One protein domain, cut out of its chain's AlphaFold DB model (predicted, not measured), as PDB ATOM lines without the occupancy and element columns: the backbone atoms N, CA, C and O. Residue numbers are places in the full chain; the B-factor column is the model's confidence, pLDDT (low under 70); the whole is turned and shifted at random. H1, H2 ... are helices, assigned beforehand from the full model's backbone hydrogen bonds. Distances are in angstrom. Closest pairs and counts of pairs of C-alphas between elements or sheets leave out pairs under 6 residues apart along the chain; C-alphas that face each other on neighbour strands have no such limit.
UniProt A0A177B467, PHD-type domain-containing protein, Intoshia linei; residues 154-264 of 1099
ATOM      1  N   LYS A 154      28.630 -33.611 -30.089       72.56
ATOM      2  CA  LYS A 154      29.259 -34.049 -31.338       72.56
ATOM      3  C   LYS A 154      28.952 -33.027 -32.434       72.56
ATOM      4  O   LYS A 154      27.806 -32.626 -32.576       72.56
ATOM      5  N   ILE A 155      29.957 -32.576 -33.182       82.12
ATOM      6  CA  ILE A 155      29.726 -31.668 -34.316       82.12
ATOM      7  C   ILE A 155      29.129 -32.488 -35.464       82.12
ATOM      8  O   ILE A 155      29.514 -33.642 -35.671       82.12
ATOM      9  N   CYS A 156      28.163 -31.912 -36.178       86.56
ATOM     10  CA  CYS A 156      27.492 -32.561 -37.297       86.56
ATOM     11  C   CYS A 156      28.485 -33.009 -38.389       86.56
ATOM     12  O   CYS A 156      29.352 -32.248 -38.800       86.56
ATOM     13  N   TYR A 157      28.313 -34.221 -38.924       85.38
ATOM     14  CA  TYR A 157      29.180 -34.779 -39.977       85.38
ATOM     15  C   TYR A 157      28.978 -34.175 -41.380       85.38
ATOM     16  O   TYR A 157      29.751 -34.470 -42.286       85.38
ATOM     17  N   ALA A 158      27.948 -33.353 -41.591       85.44
ATOM     18  CA  ALA A 158      27.693 -32.719 -42.882       85.44
ATOM     19  C   ALA A 158      28.689 -31.574 -43.108       85.44
ATOM     20  O   ALA A 158      28.744 -30.641 -42.307       85.44
ATOM     21  N   GLU A 159      29.458 -31.626 -44.197       82.44
ATOM     22  CA  GLU A 159      30.507 -30.635 -44.459       82.44
ATOM     23  C   GLU A 159      29.850 -29.254 -44.660       82.44
ATOM     24  O   GLU A 159      28.901 -29.126 -45.439       82.44
ATOM     25  N   GLY A 160      30.317 -28.246 -43.914       79.81
ATOM     26  CA  GLY A 160      29.704 -26.912 -43.828       79.81
ATOM     27  C   GLY A 160      28.690 -26.719 -42.687       79.81
ATOM     28  O   GLY A 160      28.209 -25.604 -42.497       79.81
ATOM     29  N   CYS A 161      28.367 -27.754 -41.901       83.19
ATOM     30  CA  CYS A 161      27.453 -27.645 -40.761       83.19
ATOM     31  C   CYS A 161      28.197 -27.570 -39.417       83.19
ATOM     32  O   CYS A 161      28.678 -28.576 -38.901       83.19
ATOM     33  N   ASN A 162      28.210 -26.385 -38.802       83.31
ATOM     34  CA  ASN A 162      28.844 -26.155 -37.495       83.31
ATOM     35  C   ASN A 162      27.944 -26.514 -36.293       83.31
ATOM     36  O   ASN A 162      28.353 -26.342 -35.145       83.31
ATOM     37  N   ASN A 163      26.720 -26.993 -36.529       82.38
ATOM     38  CA  ASN A 163      25.754 -27.270 -35.466       82.38
ATOM     39  C   ASN A 163      26.154 -28.490 -34.624       82.38
ATOM     40  O   ASN A 163      26.593 -29.522 -35.141       82.38
ATOM     41  N   SER A 164      25.897 -28.400 -33.319       82.06
ATOM     42  CA  SER A 164      25.944 -29.543 -32.410       82.06
ATOM     43  C   SER A 164      24.834 -30.549 -32.718       82.06
ATOM     44  O   SER A 164      23.678 -30.178 -32.924       82.06
ATOM     45  N   VAL A 165      25.166 -31.833 -32.672       83.19
ATOM     46  CA  VAL A 165      24.202 -32.930 -32.675       83.19
ATOM     47  C   VAL A 165      23.629 -33.094 -31.268       83.19
ATOM     48  O   VAL A 165      24.376 -33.228 -30.298       83.19
ATOM     49  N   ASN A 166      22.300 -33.083 -31.161       70.56
ATOM     50  CA  ASN A 166      21.592 -33.166 -29.879       70.56
ATOM     51  C   ASN A 166      21.306 -34.613 -29.428       70.56
ATOM     52  O   ASN A 166      21.064 -34.844 -28.248       70.56
ATOM     53  N   ASN A 167      21.347 -35.588 -30.342       74.75
ATOM     54  CA  ASN A 167      21.153 -37.007 -30.043       74.75
ATOM     55  C   ASN A 167      22.512 -37.720 -29.921       74.75
ATOM     56  O   ASN A 167      23.315 -37.672 -30.851       74.75
ATOM     57  N   LYS A 168      22.755 -38.422 -28.806       69.06
ATOM     58  CA  LYS A 168      23.991 -39.199 -28.575       69.06
ATOM     59  C   LYS A 168      24.164 -40.354 -29.580       69.06
ATOM     60  O   LYS A 168      25.297 -40.708 -29.886       69.06
ATOM     61  N   ASN A 169      23.061 -40.866 -30.136       73.94
ATOM     62  CA  ASN A 169      23.017 -41.921 -31.158       73.94
ATOM     63  C   ASN A 169      22.801 -41.361 -32.581       73.94
ATOM     64  O   ASN A 169      22.038 -41.919 -33.372       73.94
ATOM     65  N   SER A 170      23.415 -40.220 -32.900       82.00
ATOM     66  CA  SER A 170      23.391 -39.640 -34.243       82.00
ATOM     67  C   SER A 170      24.682 -38.890 -34.553       82.00
ATOM     68  O   SER A 170      25.313 -38.305 -33.669       82.00
ATOM     69  N   HIS A 171      25.048 -38.844 -35.833       86.19
ATOM     70  CA  HIS A 171      26.146 -38.005 -36.330       86.19
ATOM     71  C   HIS A 171      25.650 -36.702 -36.979       86.19
ATOM     72  O   HIS A 171      26.455 -35.932 -37.508       86.19
ATOM     73  N   TYR A 172      24.338 -36.427 -36.940       86.88
ATOM     74  CA  TYR A 172      23.701 -35.360 -37.717       86.88
ATOM     75  C   TYR A 172      22.737 -34.521 -36.873       86.88
ATOM     76  O   TYR A 172      21.886 -35.053 -36.170       86.88
ATOM     77  N   CYS A 173      22.831 -33.189 -36.956       87.12
ATOM     78  CA  CYS A 173      21.977 -32.301 -36.157       87.12
ATOM     79  C   CYS A 173      20.506 -32.284 -36.618       87.12
ATOM     80  O   CYS A 173      19.629 -31.947 -35.828       87.12
ATOM     81  N   ASN A 174      20.234 -32.647 -37.878       85.31
ATOM     82  CA  ASN A 174      18.892 -32.810 -38.436       85.31
ATOM     83  C   ASN A 174      18.903 -33.692 -39.707       85.31
ATOM     84  O   ASN A 174      19.954 -34.007 -40.275       85.31
ATOM     85  N   ASN A 175      17.707 -34.029 -40.197       86.69
ATOM     86  CA  ASN A 175      17.495 -34.879 -41.377       86.69
ATOM     87  C   ASN A 175      17.952 -34.243 -42.709       86.69
ATOM     88  O   ASN A 175      18.142 -34.960 -43.693       86.69
ATOM     89  N   ALA A 176      18.140 -32.919 -42.770       86.00
ATOM     90  CA  ALA A 176      18.705 -32.256 -43.947       86.00
ATOM     91  C   ALA A 176      20.226 -32.470 -44.017       86.00
ATOM     92  O   ALA A 176      20.753 -32.787 -45.082       86.00
ATOM     93  N   CYS A 177      20.924 -32.418 -42.880       90.31
ATOM     94  CA  CYS A 177      22.350 -32.727 -42.799       90.31
ATOM     95  C   CYS A 177      22.672 -34.182 -43.177       90.31
ATOM     96  O   CYS A 177      23.678 -34.407 -43.843       90.31
ATOM     97  N   VAL A 178      21.794 -35.144 -42.863       88.19
ATOM     98  CA  VAL A 178      21.903 -36.530 -43.370       88.19
ATOM     99  C   VAL A 178      21.947 -36.539 -44.907       88.19
ATOM    100  O   VAL A 178      22.826 -37.153 -45.506       88.19
ATOM    101  N   ARG A 179      21.046 -35.797 -45.566       87.00
ATOM    102  CA  ARG A 179      20.991 -35.695 -47.038       87.00
ATOM    103  C   ARG A 179      22.212 -34.976 -47.620       87.00
ATOM    104  O   ARG A 179      22.726 -35.412 -48.649       87.00
ATOM    105  N   ILE A 180      22.692 -33.916 -46.965       86.25
ATOM    106  CA  ILE A 180      23.905 -33.181 -47.362       86.25
ATOM    107  C   ILE A 180      25.120 -34.118 -47.332       86.25
ATOM    108  O   ILE A 180      25.768 -34.278 -48.367       86.25
ATOM    109  N   TYR A 181      25.347 -34.812 -46.210       91.44
ATOM    110  CA  TYR A 181      26.428 -35.790 -46.039       91.44
ATOM    111  C   TYR A 181      26.376 -36.905 -47.094       91.44
ATOM    112  O   TYR A 181      27.369 -37.159 -47.779       91.44
ATOM    113  N   ILE A 182      25.204 -37.522 -47.295       88.31
ATOM    114  CA  ILE A 182      25.012 -38.554 -48.324       88.31
ATOM    115  C   ILE A 182      25.363 -37.997 -49.709       88.31
ATOM    116  O   ILE A 182      26.091 -38.639 -50.463       88.31
ATOM    117  N   SER A 183      24.918 -36.779 -50.041       87.75
ATOM    118  CA  SER A 183      25.234 -36.157 -51.332       87.75
ATOM    119  C   SER A 183      26.731 -35.874 -51.516       87.75
ATOM    120  O   SER A 183      27.221 -35.940 -52.640       87.75
ATOM    121  N   GLN A 184      27.462 -35.576 -50.436       87.19
ATOM    122  CA  GLN A 184      28.910 -35.350 -50.450       87.19
ATOM    123  C   GLN A 184      29.657 -36.669 -50.691       87.19
ATOM    124  O   GLN A 184      30.424 -36.770 -51.649       87.19
ATOM    125  N   LYS A 185      29.368 -37.722 -49.913       90.00
ATOM    126  CA  LYS A 185      30.042 -39.026 -50.065       90.00
ATOM    127  C   LYS A 185      29.690 -39.736 -51.377       90.00
ATOM    128  O   LYS A 185      30.584 -40.281 -52.022       90.00
ATOM    129  N   LEU A 186      28.438 -39.666 -51.840       88.62
ATOM    130  CA  LEU A 186      28.052 -40.242 -53.136       88.62
ATOM    131  C   LEU A 186      28.739 -39.548 -54.325       88.62
ATOM    132  O   LEU A 186      29.110 -40.236 -55.271       88.62
ATOM    133  N   LYS A 187      28.992 -38.228 -54.274       87.44
ATOM    134  CA  LYS A 187      29.770 -37.529 -55.321       87.44
ATOM    135  C   LYS A 187      31.203 -38.060 -55.435       87.44
ATOM    136  O   LYS A 187      31.712 -38.162 -56.547       87.44
ATOM    137  N   ILE A 188      31.838 -38.406 -54.311       86.38
ATOM    138  CA  ILE A 188      33.191 -38.988 -54.284       86.38
ATOM    139  C   ILE A 188      33.180 -40.369 -54.960       86.38
ATOM    140  O   ILE A 188      34.011 -40.644 -55.827       86.38
ATOM    141  N   LEU A 189      32.192 -41.208 -54.631       85.38
ATOM    142  CA  LEU A 189      32.017 -42.528 -55.250       85.38
ATOM    143  C   LEU A 189      31.680 -42.433 -56.751       85.38
ATOM    144  O   LEU A 189      32.234 -43.189 -57.543       85.38
ATOM    145  N   ASP A 190      30.860 -41.464 -57.174       86.31
ATOM    146  CA  ASP A 190      30.556 -41.216 -58.594       86.31
ATOM    147  C   ASP A 190      31.780 -40.766 -59.398       86.31
ATOM    148  O   ASP A 190      31.950 -41.168 -60.551       86.31
ATOM    149  N   GLN A 191      32.633 -39.922 -58.810       85.38
ATOM    150  CA  GLN A 191      33.885 -39.494 -59.439       85.38
ATOM    151  C   GLN A 191      34.835 -40.680 -59.632       85.38
ATOM    152  O   GLN A 191      35.444 -40.798 -60.694       85.38
ATOM    153  N   TYR A 192      34.918 -41.582 -58.650       82.94
ATOM    154  CA  TYR A 192      35.687 -42.818 -58.774       82.94
ATOM    155  C   TYR A 192      35.099 -43.761 -59.839       82.94
ATOM    156  O   TYR A 192      35.819 -44.169 -60.750       82.94
ATOM    157  N   ARG A 193      33.783 -44.030 -59.799       80.19
ATOM    158  CA  ARG A 193      33.088 -44.916 -60.755       80.19
ATOM    159  C   ARG A 193      33.216 -44.446 -62.208       80.19
ATOM    160  O   ARG A 193      33.340 -45.270 -63.110       80.19
ATOM    161  N   LYS A 194      33.224 -43.133 -62.460       80.31
ATOM    162  CA  LYS A 194      33.489 -42.596 -63.807       80.31
ATOM    163  C   LYS A 194      34.906 -42.938 -64.268       80.31
ATOM    164  O   LYS A 194      35.049 -43.612 -65.282       80.31
ATOM    165  N   LYS A 195      35.929 -42.627 -63.461       77.75
ATOM    166  CA  LYS A 195      37.334 -42.956 -63.768       77.75
ATOM    167  C   LYS A 195      37.568 -44.449 -64.013       77.75
ATOM    168  O   LYS A 195      38.358 -44.794 -64.887       77.75
ATOM    169  N   THR A 196      36.917 -45.345 -63.264       72.31
ATOM    170  CA  THR A 196      37.055 -46.793 -63.501       72.31
ATOM    171  C   THR A 196      36.448 -47.208 -64.838       72.31
ATOM    172  O   THR A 196      37.084 -47.954 -65.578       72.31
ATOM    173  N   ASN A 197      35.275 -46.680 -65.188       72.44
ATOM    174  CA  ASN A 197      34.606 -46.991 -66.452       72.44
ATOM    175  C   ASN A 197      35.352 -46.388 -67.658       72.44
ATOM    176  O   ASN A 197      35.489 -47.046 -68.688       72.44
ATOM    177  N   ASP A 198      35.912 -45.185 -67.513       71.38
ATOM    178  CA  ASP A 198      36.751 -44.544 -68.533       71.38
ATOM    179  C   ASP A 198      38.074 -45.308 -68.762       71.38
ATOM    180  O   ASP A 198      38.617 -45.300 -69.865       71.38
ATOM    181  N   LYS A 199      38.595 -45.991 -67.729       66.38
ATOM    182  CA  LYS A 199      39.883 -46.712 -67.760       66.38
ATOM    183  C   LYS A 199      39.784 -48.171 -68.221       66.38
ATOM    184  O   LYS A 199      40.728 -48.664 -68.835       66.38
ATOM    185  N   TYR A 200      38.692 -48.867 -67.901       64.19
ATOM    186  CA  TYR A 200      38.512 -50.297 -68.203       64.19
ATOM    187  C   TYR A 200      37.480 -50.576 -69.309       64.19
ATOM    188  O   TYR A 200      37.293 -51.729 -69.689       64.19
ATOM    189  N   GLY A 201      36.869 -49.528 -69.871       55.94
ATOM    190  CA  GLY A 201      35.836 -49.629 -70.897       55.94
ATOM    191  C   GLY A 201      34.430 -49.738 -70.304       55.94
ATOM    192  O   GLY A 201      34.240 -50.008 -69.116       55.94
ATOM    193  N   ARG A 202      33.417 -49.511 -71.148       54.88
ATOM    194  CA  ARG A 202      32.022 -49.690 -70.743       54.88
ATOM    195  C   ARG A 202      31.670 -51.171 -70.726       54.88
ATOM    196  O   ARG A 202      31.478 -51.780 -71.773       54.88
ATOM    197  N   ASP A 203      31.515 -51.710 -69.528       49.19
ATOM    198  CA  ASP A 203      30.540 -52.770 -69.316       49.19
ATOM    199  C   ASP A 203      29.149 -52.119 -69.418       49.19
ATOM    200  O   ASP A 203      28.718 -51.396 -68.516       49.19
ATOM    201  N   ASP A 204      28.477 -52.305 -70.559       51.47
ATOM    202  CA  ASP A 204      27.144 -51.744 -70.825       51.47
ATOM    203  C   ASP A 204      26.021 -52.491 -70.060       51.47
ATOM    204  O   ASP A 204      24.834 -52.279 -70.323       51.47
ATOM    205  N   THR A 205      26.342 -53.314 -69.045       51.97
ATOM    206  CA  THR A 205      25.359 -53.722 -68.027       51.97
ATOM    207  C   THR A 205      24.994 -52.538 -67.118       51.97
ATOM    208  O   THR A 205      25.421 -52.424 -65.968       51.97
ATOM    209  N   TYR A 206      24.131 -51.649 -67.631       51.56
ATOM    210  CA  TYR A 206      23.521 -50.524 -66.906       51.56
ATOM    211  C   TYR A 206      22.584 -50.995 -65.775       51.56
ATOM    212  O   TYR A 206      21.379 -50.750 -65.779       51.56
ATOM    213  N   LYS A 207      23.150 -51.619 -64.737       59.44
ATOM    214  CA  LYS A 207      22.533 -51.679 -63.412       59.44
ATOM    215  C   LYS A 207      22.290 -50.240 -62.971       59.44
ATOM    216  O   LYS A 207      23.246 -49.462 -62.858       59.44
ATOM    217  N   ASN A 208      21.020 -49.888 -62.754       66.69
ATOM    218  CA  ASN A 208      20.630 -48.544 -62.336       66.69
ATOM    219  C   ASN A 208      21.502 -48.114 -61.154       66.69
ATOM    220  O   ASN A 208      21.665 -48.873 -60.201       66.69
ATOM    221  N   MET A 209      21.992 -46.872 -61.146       68.44
ATOM    222  CA  MET A 209      22.721 -46.341 -59.983       68.44
ATOM    223  C   MET A 209      21.865 -46.385 -58.700       68.44
ATOM    224  O   MET A 209      22.396 -46.413 -57.601       68.44
ATOM    225  N   ALA A 210      20.538 -46.446 -58.838       71.69
ATOM    226  CA  ALA A 210      19.580 -46.701 -57.765       71.69
ATOM    227  C   ALA A 210      19.791 -48.049 -57.034       71.69
ATOM    228  O   ALA A 210      19.577 -48.127 -55.824       71.69
ATOM    229  N   ASP A 211      20.212 -49.088 -57.758       79.88
ATOM    230  CA  ASP A 211      20.301 -50.487 -57.308       79.88
ATOM    231  C   ASP A 211      21.737 -50.904 -56.924       79.88
ATOM    232  O   ASP A 211      22.035 -52.082 -56.745       79.88
ATOM    233  N   GLU A 212      22.640 -49.933 -56.788       83.31
ATOM    234  CA  GLU A 212      24.019 -50.117 -56.331       83.31
ATOM    235  C   GLU A 212      24.065 -50.196 -54.787       83.31
ATOM    236  O   GLU A 212      23.574 -49.271 -54.132       83.31
ATOM    237  N   PRO A 213      24.614 -51.261 -54.169       86.31
ATOM    238  CA  PRO A 213      24.802 -51.321 -52.718       86.31
ATOM    239  C   PRO A 213      25.926 -50.375 -52.276       86.31
ATOM    240  O   PRO A 213      27.002 -50.351 -52.873       86.31
ATOM    241  N   VAL A 214      25.689 -49.601 -51.215       88.50
ATOM    242  CA  VAL A 214      26.651 -48.625 -50.678       88.50
ATOM    243  C   VAL A 214      27.166 -49.115 -49.331       88.50
ATOM    244  O   VAL A 214      26.410 -49.182 -48.366       88.50
ATOM    245  N   ASN A 215      28.453 -49.466 -49.274       90.06
ATOM    246  CA  ASN A 215      29.083 -50.029 -48.078       90.06
ATOM    247  C   ASN A 215      28.982 -49.067 -46.880       90.06
ATOM    248  O   ASN A 215      29.280 -47.877 -47.006       90.06
ATOM    249  N   MET A 216      28.623 -49.595 -45.708       90.56
ATOM    250  CA  MET A 216      28.442 -48.813 -44.477       90.56
ATOM    251  C   MET A 216      29.361 -49.321 -43.369       90.56
ATOM    252  O   MET A 216      29.455 -50.522 -43.145       90.56
ATOM    253  N   PHE A 217      30.006 -48.410 -42.652       88.56
ATOM    254  CA  PHE A 217      30.833 -48.688 -41.483       88.56
ATOM    255  C   PHE A 217      30.040 -48.484 -40.186       88.56
ATOM    256  O   PHE A 217      29.282 -47.518 -40.057       88.56
ATOM    257  N   ASP A 218      30.251 -49.386 -39.230       86.19
ATOM    258  CA  ASP A 218      29.727 -49.338 -37.868       86.19
ATOM    259  C   ASP A 218      30.825 -48.878 -36.886       86.19
ATOM    260  O   ASP A 218      31.731 -49.656 -36.577       86.19
ATOM    261  N   PRO A 219      30.763 -47.649 -36.341       73.25
ATOM    262  CA  PRO A 219      31.752 -47.165 -35.377       73.25
ATOM    263  C   PRO A 219      31.716 -47.862 -34.007       73.25
ATOM    264  O   PRO A 219      32.632 -47.649 -33.214       73.25
ATOM    265  N   VAL A 220      30.668 -48.637 -33.699       72.38
ATOM    266  CA  VAL A 220      30.491 -49.324 -32.408       72.38
ATOM    267  C   VAL A 220      31.008 -50.759 -32.483       72.38
ATOM    268  O   VAL A 220      31.755 -51.179 -31.604       72.38
ATOM    269  N   SER A 221      30.647 -51.502 -33.535       77.56
ATOM    270  CA  SER A 221      31.118 -52.885 -33.725       77.56
ATOM    271  C   SER A 221      32.404 -53.002 -34.558       77.56
ATOM    272  O   SER A 221      33.020 -54.064 -34.582       77.56
ATOM    273  N   GLY A 222      32.822 -51.929 -35.239       78.38
ATOM    274  CA  GLY A 222      33.989 -51.901 -36.130       78.38
ATOM    275  C   GLY A 222      33.774 -52.590 -37.484       78.38
ATOM    276  O   GLY A 222      34.695 -52.632 -38.300       78.38
ATOM    277  N   ASN A 223      32.581 -53.135 -37.734       81.38
ATOM    278  CA  ASN A 223      32.273 -53.906 -38.936       81.38
ATOM    279  C   ASN A 223      31.952 -53.015 -40.147       81.38
ATOM    280  O   ASN A 223      31.507 -51.874 -40.013       81.38
ATOM    281  N   ILE A 224      32.129 -53.572 -41.348       87.50
ATOM    282  CA  ILE A 224      31.718 -52.949 -42.611       87.50
ATOM    283  C   ILE A 224      30.638 -53.824 -43.254       87.50
ATOM    284  O   ILE A 224      30.896 -54.958 -43.655       87.50
ATOM    285  N   LEU A 225      29.427 -53.284 -43.376       87.06
ATOM    286  CA  LEU A 225      28.350 -53.870 -44.167       87.06
ATOM    287  C   LEU A 225      28.709 -53.750 -45.651       87.06
ATOM    288  O   LEU A 225      28.970 -52.649 -46.143       87.06
ATOM    289  N   THR A 226      28.716 -54.880 -46.355       86.81
ATOM    290  CA  THR A 226      29.065 -54.978 -47.781       86.81
ATOM    291  C   THR A 226      28.093 -55.896 -48.527       86.81
ATOM    292  O   THR A 226      27.368 -56.687 -47.916       86.81
ATOM    293  N   GLY A 227      28.060 -55.787 -49.859       82.44
ATOM    294  CA  GLY A 227      27.235 -56.646 -50.715       82.44
ATOM    295  C   GLY A 227      25.743 -56.556 -50.379       82.44
ATOM    296  O   GLY A 227      25.212 -55.464 -50.194       82.44
ATOM    297  N   ASN A 228      25.067 -57.702 -50.273       82.06
ATOM    298  CA  ASN A 228      23.622 -57.768 -50.014       82.06
ATOM    299  C   ASN A 228      23.213 -57.239 -48.624       82.06
ATOM    300  O   ASN A 228      22.048 -56.903 -48.428       82.06
ATOM    301  N   SER A 229      24.151 -57.151 -47.674       83.25
ATOM    302  CA  SER A 229      23.913 -56.585 -46.336       83.25
ATOM    303  C   SER A 229      24.071 -55.060 -46.294       83.25
ATOM    304  O   SER A 229      23.799 -54.445 -45.264       83.25
ATOM    305  N   ALA A 230      24.534 -54.440 -47.384       87.94
ATOM    306  CA  ALA A 230      24.689 -52.997 -47.500       87.94
ATOM    307  C   ALA A 230      23.441 -52.348 -48.142       87.94
ATOM    308  O   ALA A 230      22.862 -52.904 -49.079       87.94
ATOM    309  N   PRO A 231      23.009 -51.160 -47.681       90.12
ATOM    310  CA  PRO A 231      21.836 -50.483 -48.223       90.12
ATOM    311  C   PRO A 231      22.014 -50.099 -49.697       90.12
ATOM    312  O   PRO A 231      23.004 -49.480 -50.088       90.12
ATOM    313  N   LEU A 232      20.997 -50.395 -50.513       88.81
ATOM    314  CA  LEU A 232      20.927 -49.912 -51.894       88.81
ATOM    315  C   LEU A 232      20.843 -48.384 -51.928       88.81
ATOM    316  O   LEU A 232      20.081 -47.774 -51.173       88.81
ATOM    317  N   ARG A 233      21.559 -47.766 -52.866       88.31
ATOM    318  CA  ARG A 233      21.700 -46.315 -53.023       88.31
ATOM    319  C   ARG A 233      20.372 -45.551 -53.094       88.31
ATOM    320  O   ARG A 233      20.285 -44.456 -52.542       88.31
ATOM    321  N   LYS A 234      19.323 -46.135 -53.687       85.88
ATOM    322  CA  LYS A 234      17.951 -45.580 -53.687       85.88
ATOM    323  C   LYS A 234      17.312 -45.490 -52.296       85.88
ATOM    324  O   LYS A 234      16.594 -44.536 -52.012       85.88
ATOM    325  N   ASN A 235      17.610 -46.451 -51.424       87.94
ATOM    326  CA  ASN A 235      17.069 -46.550 -50.068       87.94
ATOM    327  C   ASN A 235      18.007 -45.949 -49.008       87.94
ATOM    328  O   ASN A 235      17.572 -45.738 -47.879       87.94
ATOM    329  N   LEU A 236      19.263 -45.639 -49.355       88.94
ATOM    330  CA  LEU A 236      20.312 -45.165 -48.442       88.94
ATOM    331  C   LEU A 236      19.878 -43.991 -47.549       88.94
ATOM    332  O   LEU A 236      20.206 -43.978 -46.368       88.94
ATOM    333  N   ILE A 237      19.097 -43.038 -48.074       86.62
ATOM    334  CA  ILE A 237      18.579 -41.908 -47.280       86.62
ATOM    335  C   ILE A 237      17.618 -42.397 -46.188       86.62
ATOM    336  O   ILE A 237      17.766 -42.007 -45.035       86.62
ATOM    337  N   LEU A 238      16.657 -43.263 -46.524       87.00
ATOM    338  CA  LEU A 238      15.719 -43.833 -45.548       87.00
ATOM    339  C   LEU A 238      16.454 -44.730 -44.542       87.00
ATOM    340  O   LEU A 238      16.196 -44.657 -43.343       87.00
ATOM    341  N   TRP A 239      17.418 -45.518 -45.022       91.62
ATOM    342  CA  TRP A 239      18.216 -46.406 -44.186       91.62
ATOM    343  C   TRP A 239      19.061 -45.628 -43.170       91.62
ATOM    344  O   TRP A 239      18.988 -45.930 -41.984       91.62
ATOM    345  N   MET A 240      19.785 -44.582 -43.585       87.88
ATOM    346  CA  MET A 240      20.592 -43.753 -42.676       87.88
ATOM    347  C   MET A 240      19.758 -42.877 -41.730       87.88
ATOM    348  O   MET A 240      20.248 -42.517 -40.664       87.88
ATOM    349  N   LEU A 241      18.503 -42.556 -42.071       84.94
ATOM    350  CA  LEU A 241      17.581 -41.886 -41.145       84.94
ATOM    351  C   LEU A 241      17.151 -42.801 -39.985       84.94
ATOM    352  O   LEU A 241      16.937 -42.300 -38.882       84.94
ATOM    353  N   ALA A 242      17.083 -44.119 -40.207       83.56
ATOM    354  CA  ALA A 242      16.902 -45.115 -39.148       83.56
ATOM    355  C   ALA A 242      18.228 -45.479 -38.442       83.56
ATOM    356  O   ALA A 242      18.264 -45.641 -37.226       83.56
ATOM    357  N   HIS A 243      19.336 -45.547 -39.186       84.31
ATOM    358  CA  HIS A 243      20.645 -46.022 -38.722       84.31
ATOM    359  C   HIS A 243      21.646 -44.864 -38.545       84.31
ATOM    360  O   HIS A 243      22.746 -44.876 -39.097       84.31
ATOM    361  N   GLN A 244      21.273 -43.845 -37.764       82.50
ATOM    362  CA  GLN A 244      22.008 -42.566 -37.668       82.50
ATOM    363  C   GLN A 244      23.423 -42.665 -37.057       82.50
ATOM    364  O   GLN A 244      24.189 -41.702 -37.131       82.50
ATOM    365  N   ASN A 245      23.772 -43.826 -36.490       83.25
ATOM    366  CA  ASN A 245      25.102 -44.169 -35.981       83.25
ATOM    367  C   ASN A 245      26.071 -44.723 -37.049       83.25
ATOM    368  O   ASN A 245      27.257 -44.856 -36.754       83.25
ATOM    369  N   TYR A 246      25.613 -45.038 -38.263       86.12
ATOM    370  CA  TYR A 246      26.457 -45.622 -39.313       86.12
ATOM    371  C   TYR A 246      27.058 -44.548 -40.234       86.12
ATOM    372  O   TYR A 246      26.478 -43.479 -40.450       86.12
ATOM    373  N   GLU A 247      28.228 -44.845 -40.798       88.25
ATOM    374  CA  GLU A 247      28.966 -43.960 -41.707       88.25
ATOM    375  C   GLU A 247      29.116 -44.593 -43.104       88.25
ATOM    376  O   GLU A 247      29.205 -45.813 -43.214       88.25
ATOM    377  N   ILE A 248      29.142 -43.804 -44.188       88.88
ATOM    378  CA  ILE A 248      29.399 -44.349 -45.536       88.88
ATOM    379  C   ILE A 248      30.882 -44.716 -45.642       88.88
ATOM    380  O   ILE A 248      31.751 -43.852 -45.511       88.88
ATOM    381  N   TYR A 249      31.177 -45.987 -45.911       89.75
ATOM    382  CA  TYR A 249      32.549 -46.465 -46.030       89.75
ATOM    383  C   TYR A 249      33.142 -46.128 -47.406       89.75
ATOM    384  O   TYR A 249      32.595 -46.487 -48.449       89.75
ATOM    385  N   ILE A 250      34.308 -45.481 -47.398       85.06
ATOM    386  CA  ILE A 250      35.144 -45.223 -48.576       85.06
ATOM    387  C   ILE A 250      36.536 -45.778 -48.258       85.06
ATOM    388  O   ILE A 250      37.109 -45.412 -47.228       85.06
ATOM    389  N   SER A 251      37.080 -46.652 -49.113       82.44
ATOM    390  CA  SER A 251      38.405 -47.249 -48.892       82.44
ATOM    391  C   SER A 251      39.534 -46.229 -49.068       82.44
ATOM    392  O   SER A 251      39.379 -45.210 -49.748       82.44
ATOM    393  N   GLU A 252      40.688 -46.500 -48.456       81.69
ATOM    394  CA  GLU A 252      41.870 -45.634 -48.551       81.69
ATOM    395  C   GLU A 252      42.343 -45.461 -50.002       81.69
ATOM    396  O   GLU A 252      42.643 -44.341 -50.410       81.69
ATOM    397  N   ASP A 253      42.265 -46.516 -50.824       77.12
ATOM    398  CA  ASP A 253      42.654 -46.480 -52.242       77.12
ATOM    399  C   ASP A 253      41.867 -45.434 -53.043       77.12
ATOM    400  O   ASP A 253      42.420 -44.782 -53.932       77.12
ATOM    401  N   ILE A 254      40.574 -45.264 -52.733       80.31
ATOM    402  CA  ILE A 254      39.700 -44.273 -53.377       80.31
ATOM    403  C   ILE A 254      40.061 -42.863 -52.896       80.31
ATOM    404  O   ILE A 254      40.076 -41.926 -53.695       80.31
ATOM    405  N   LYS A 255      40.382 -42.696 -51.606       79.06
ATOM    406  CA  LYS A 255      40.789 -41.397 -51.042       79.06
ATOM    407  C   LYS A 255      42.107 -40.925 -51.658       79.06
ATOM    408  O   LYS A 255      42.201 -39.772 -52.075       79.06
ATOM    409  N   ASP A 256      43.105 -41.796 -51.749       76.81
ATOM    410  CA  ASP A 256      44.459 -41.417 -52.175       76.81
ATOM    411  C   ASP A 256      44.555 -41.173 -53.693       76.81
ATOM    412  O   ASP A 256      45.239 -40.240 -54.125       76.81
ATOM    413  N   GLN A 257      43.758 -41.889 -54.498       71.62
ATOM    414  CA  GLN A 257      43.540 -41.594 -55.927       71.62
ATOM    415  C   GLN A 257      42.765 -40.285 -56.191       71.62
ATOM    416  O   GLN A 257      42.658 -39.851 -57.340       71.62
ATOM    417  N   ILE A 258      42.199 -39.652 -55.157       71.81
ATOM    418  CA  ILE A 258      41.495 -38.365 -55.266       71.81
ATOM    419  C   ILE A 258      42.341 -37.219 -54.688       71.81
ATOM    420  O   ILE A 258      42.422 -36.170 -55.327       71.81
ATOM    421  N   LYS A 259      43.040 -37.424 -53.558       69.62
ATOM    422  CA  LYS A 259      44.010 -36.454 -52.995       69.62
ATOM    423  C   LYS A 259      45.054 -36.041 -54.035       69.62
ATOM    424  O   LYS A 259      45.127 -34.870 -54.400       69.62
ATOM    425  N   SER A 260      45.744 -37.037 -54.599       62.28
ATOM    426  CA  SER A 260      46.830 -36.868 -55.577       62.28
ATOM    427  C   SER A 260      46.430 -36.114 -56.854       62.28
ATOM    428  O   SER A 260      47.290 -35.631 -57.586       62.28
ATOM    429  N   GLU A 261      45.134 -35.966 -57.128       59.25
ATOM    430  CA  GLU A 261      44.619 -35.204 -58.264       59.25
ATOM    431  C   GLU A 261      44.196 -33.771 -57.909       59.25
ATOM    432  O   GLU A 261      44.127 -32.928 -58.802       59.25
ATOM    433  N   ASN A 262      43.894 -33.489 -56.639       58.28
ATOM    434  CA  ASN A 262      43.603 -32.137 -56.162       58.28
ATOM    435  C   ASN A 262      44.906 -31.356 -55.958       58.28
ATOM    436  O   ASN A 262      45.020 -30.243 -56.470       58.28
ATOM    437  N   ASP A 263      45.925 -31.996 -55.374       55.66
ATOM    438  CA  ASP A 263      47.279 -31.437 -55.249       55.66
ATOM    439  C   ASP A 263      47.822 -30.978 -56.621       55.66
ATOM    440  O   ASP A 263      48.365 -29.883 -56.767       55.66
ATOM    441  N   ASN A 264      47.581 -31.772 -57.674       51.84
ATOM    442  CA  ASN A 264      47.948 -31.437 -59.055       51.84
ATOM    443  C   ASN A 264      47.088 -30.323 -59.695       51.84
ATOM    444  O   ASN A 264      47.542 -29.680 -60.641       51.84
TER     445      ASN A 264
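This is residues 154 to 264 of the 1099 residues of the protein "PHD-type domain-containing protein" of Intoshia linei (UniProt A0A177B467). A long helix, H1, makes most of the length; the short helix H2 packs on its residues 175 to 182, and H3 stands crosswise to it, with residues 259 to 264 sticking out. The 111 printed residues include three named helices, H1, H2 and H3 in that order, and no named strand: all helix, with under half of the residues in named elements. The whole is compact, radius of gyration of the C-alphas 15.1 A, spanning 46 by 36 by 26 A.

Past residues 154 to 174, look at H1, residues 175 to 200; its residues 175 to 182 alone touch H2, residues 236 to 242, closest at the C-alphas of Arg 179 and Ile 237, 6.7 A. This helical hairpin runs opposite ways at a shallow tilt of 33 degrees, only just short of steep. H3, residues 252 to 264, is close to H1 but not clearly touching: the closest C-alphas, of Tyr 192 and Ile 254, are 6.9 A apart, the lines about perpendicular at 83 degrees. H2 and H3 are apart. Every O i to N i+4 pair is within hydrogen-bond range in H2, 21 of 22 in H1 and 7 of 9 in H3.

Find C-alpha 175 at (17.495, -34.879, -41.377), where H1 begins its 37.4 A. H2 covers 9.9 A; H3, 18.7 A, ends at C-alpha 264, (47.948, -31.437, -59.055).

The farthest C-alphas, of Asn 166 and Gly 201, are 46.4 A apart. The printed part has no cut; the link from H1 to H2 is long, 35 residues. Confidence is under 70 at residues 168, 199 to 209 and 259 to 264.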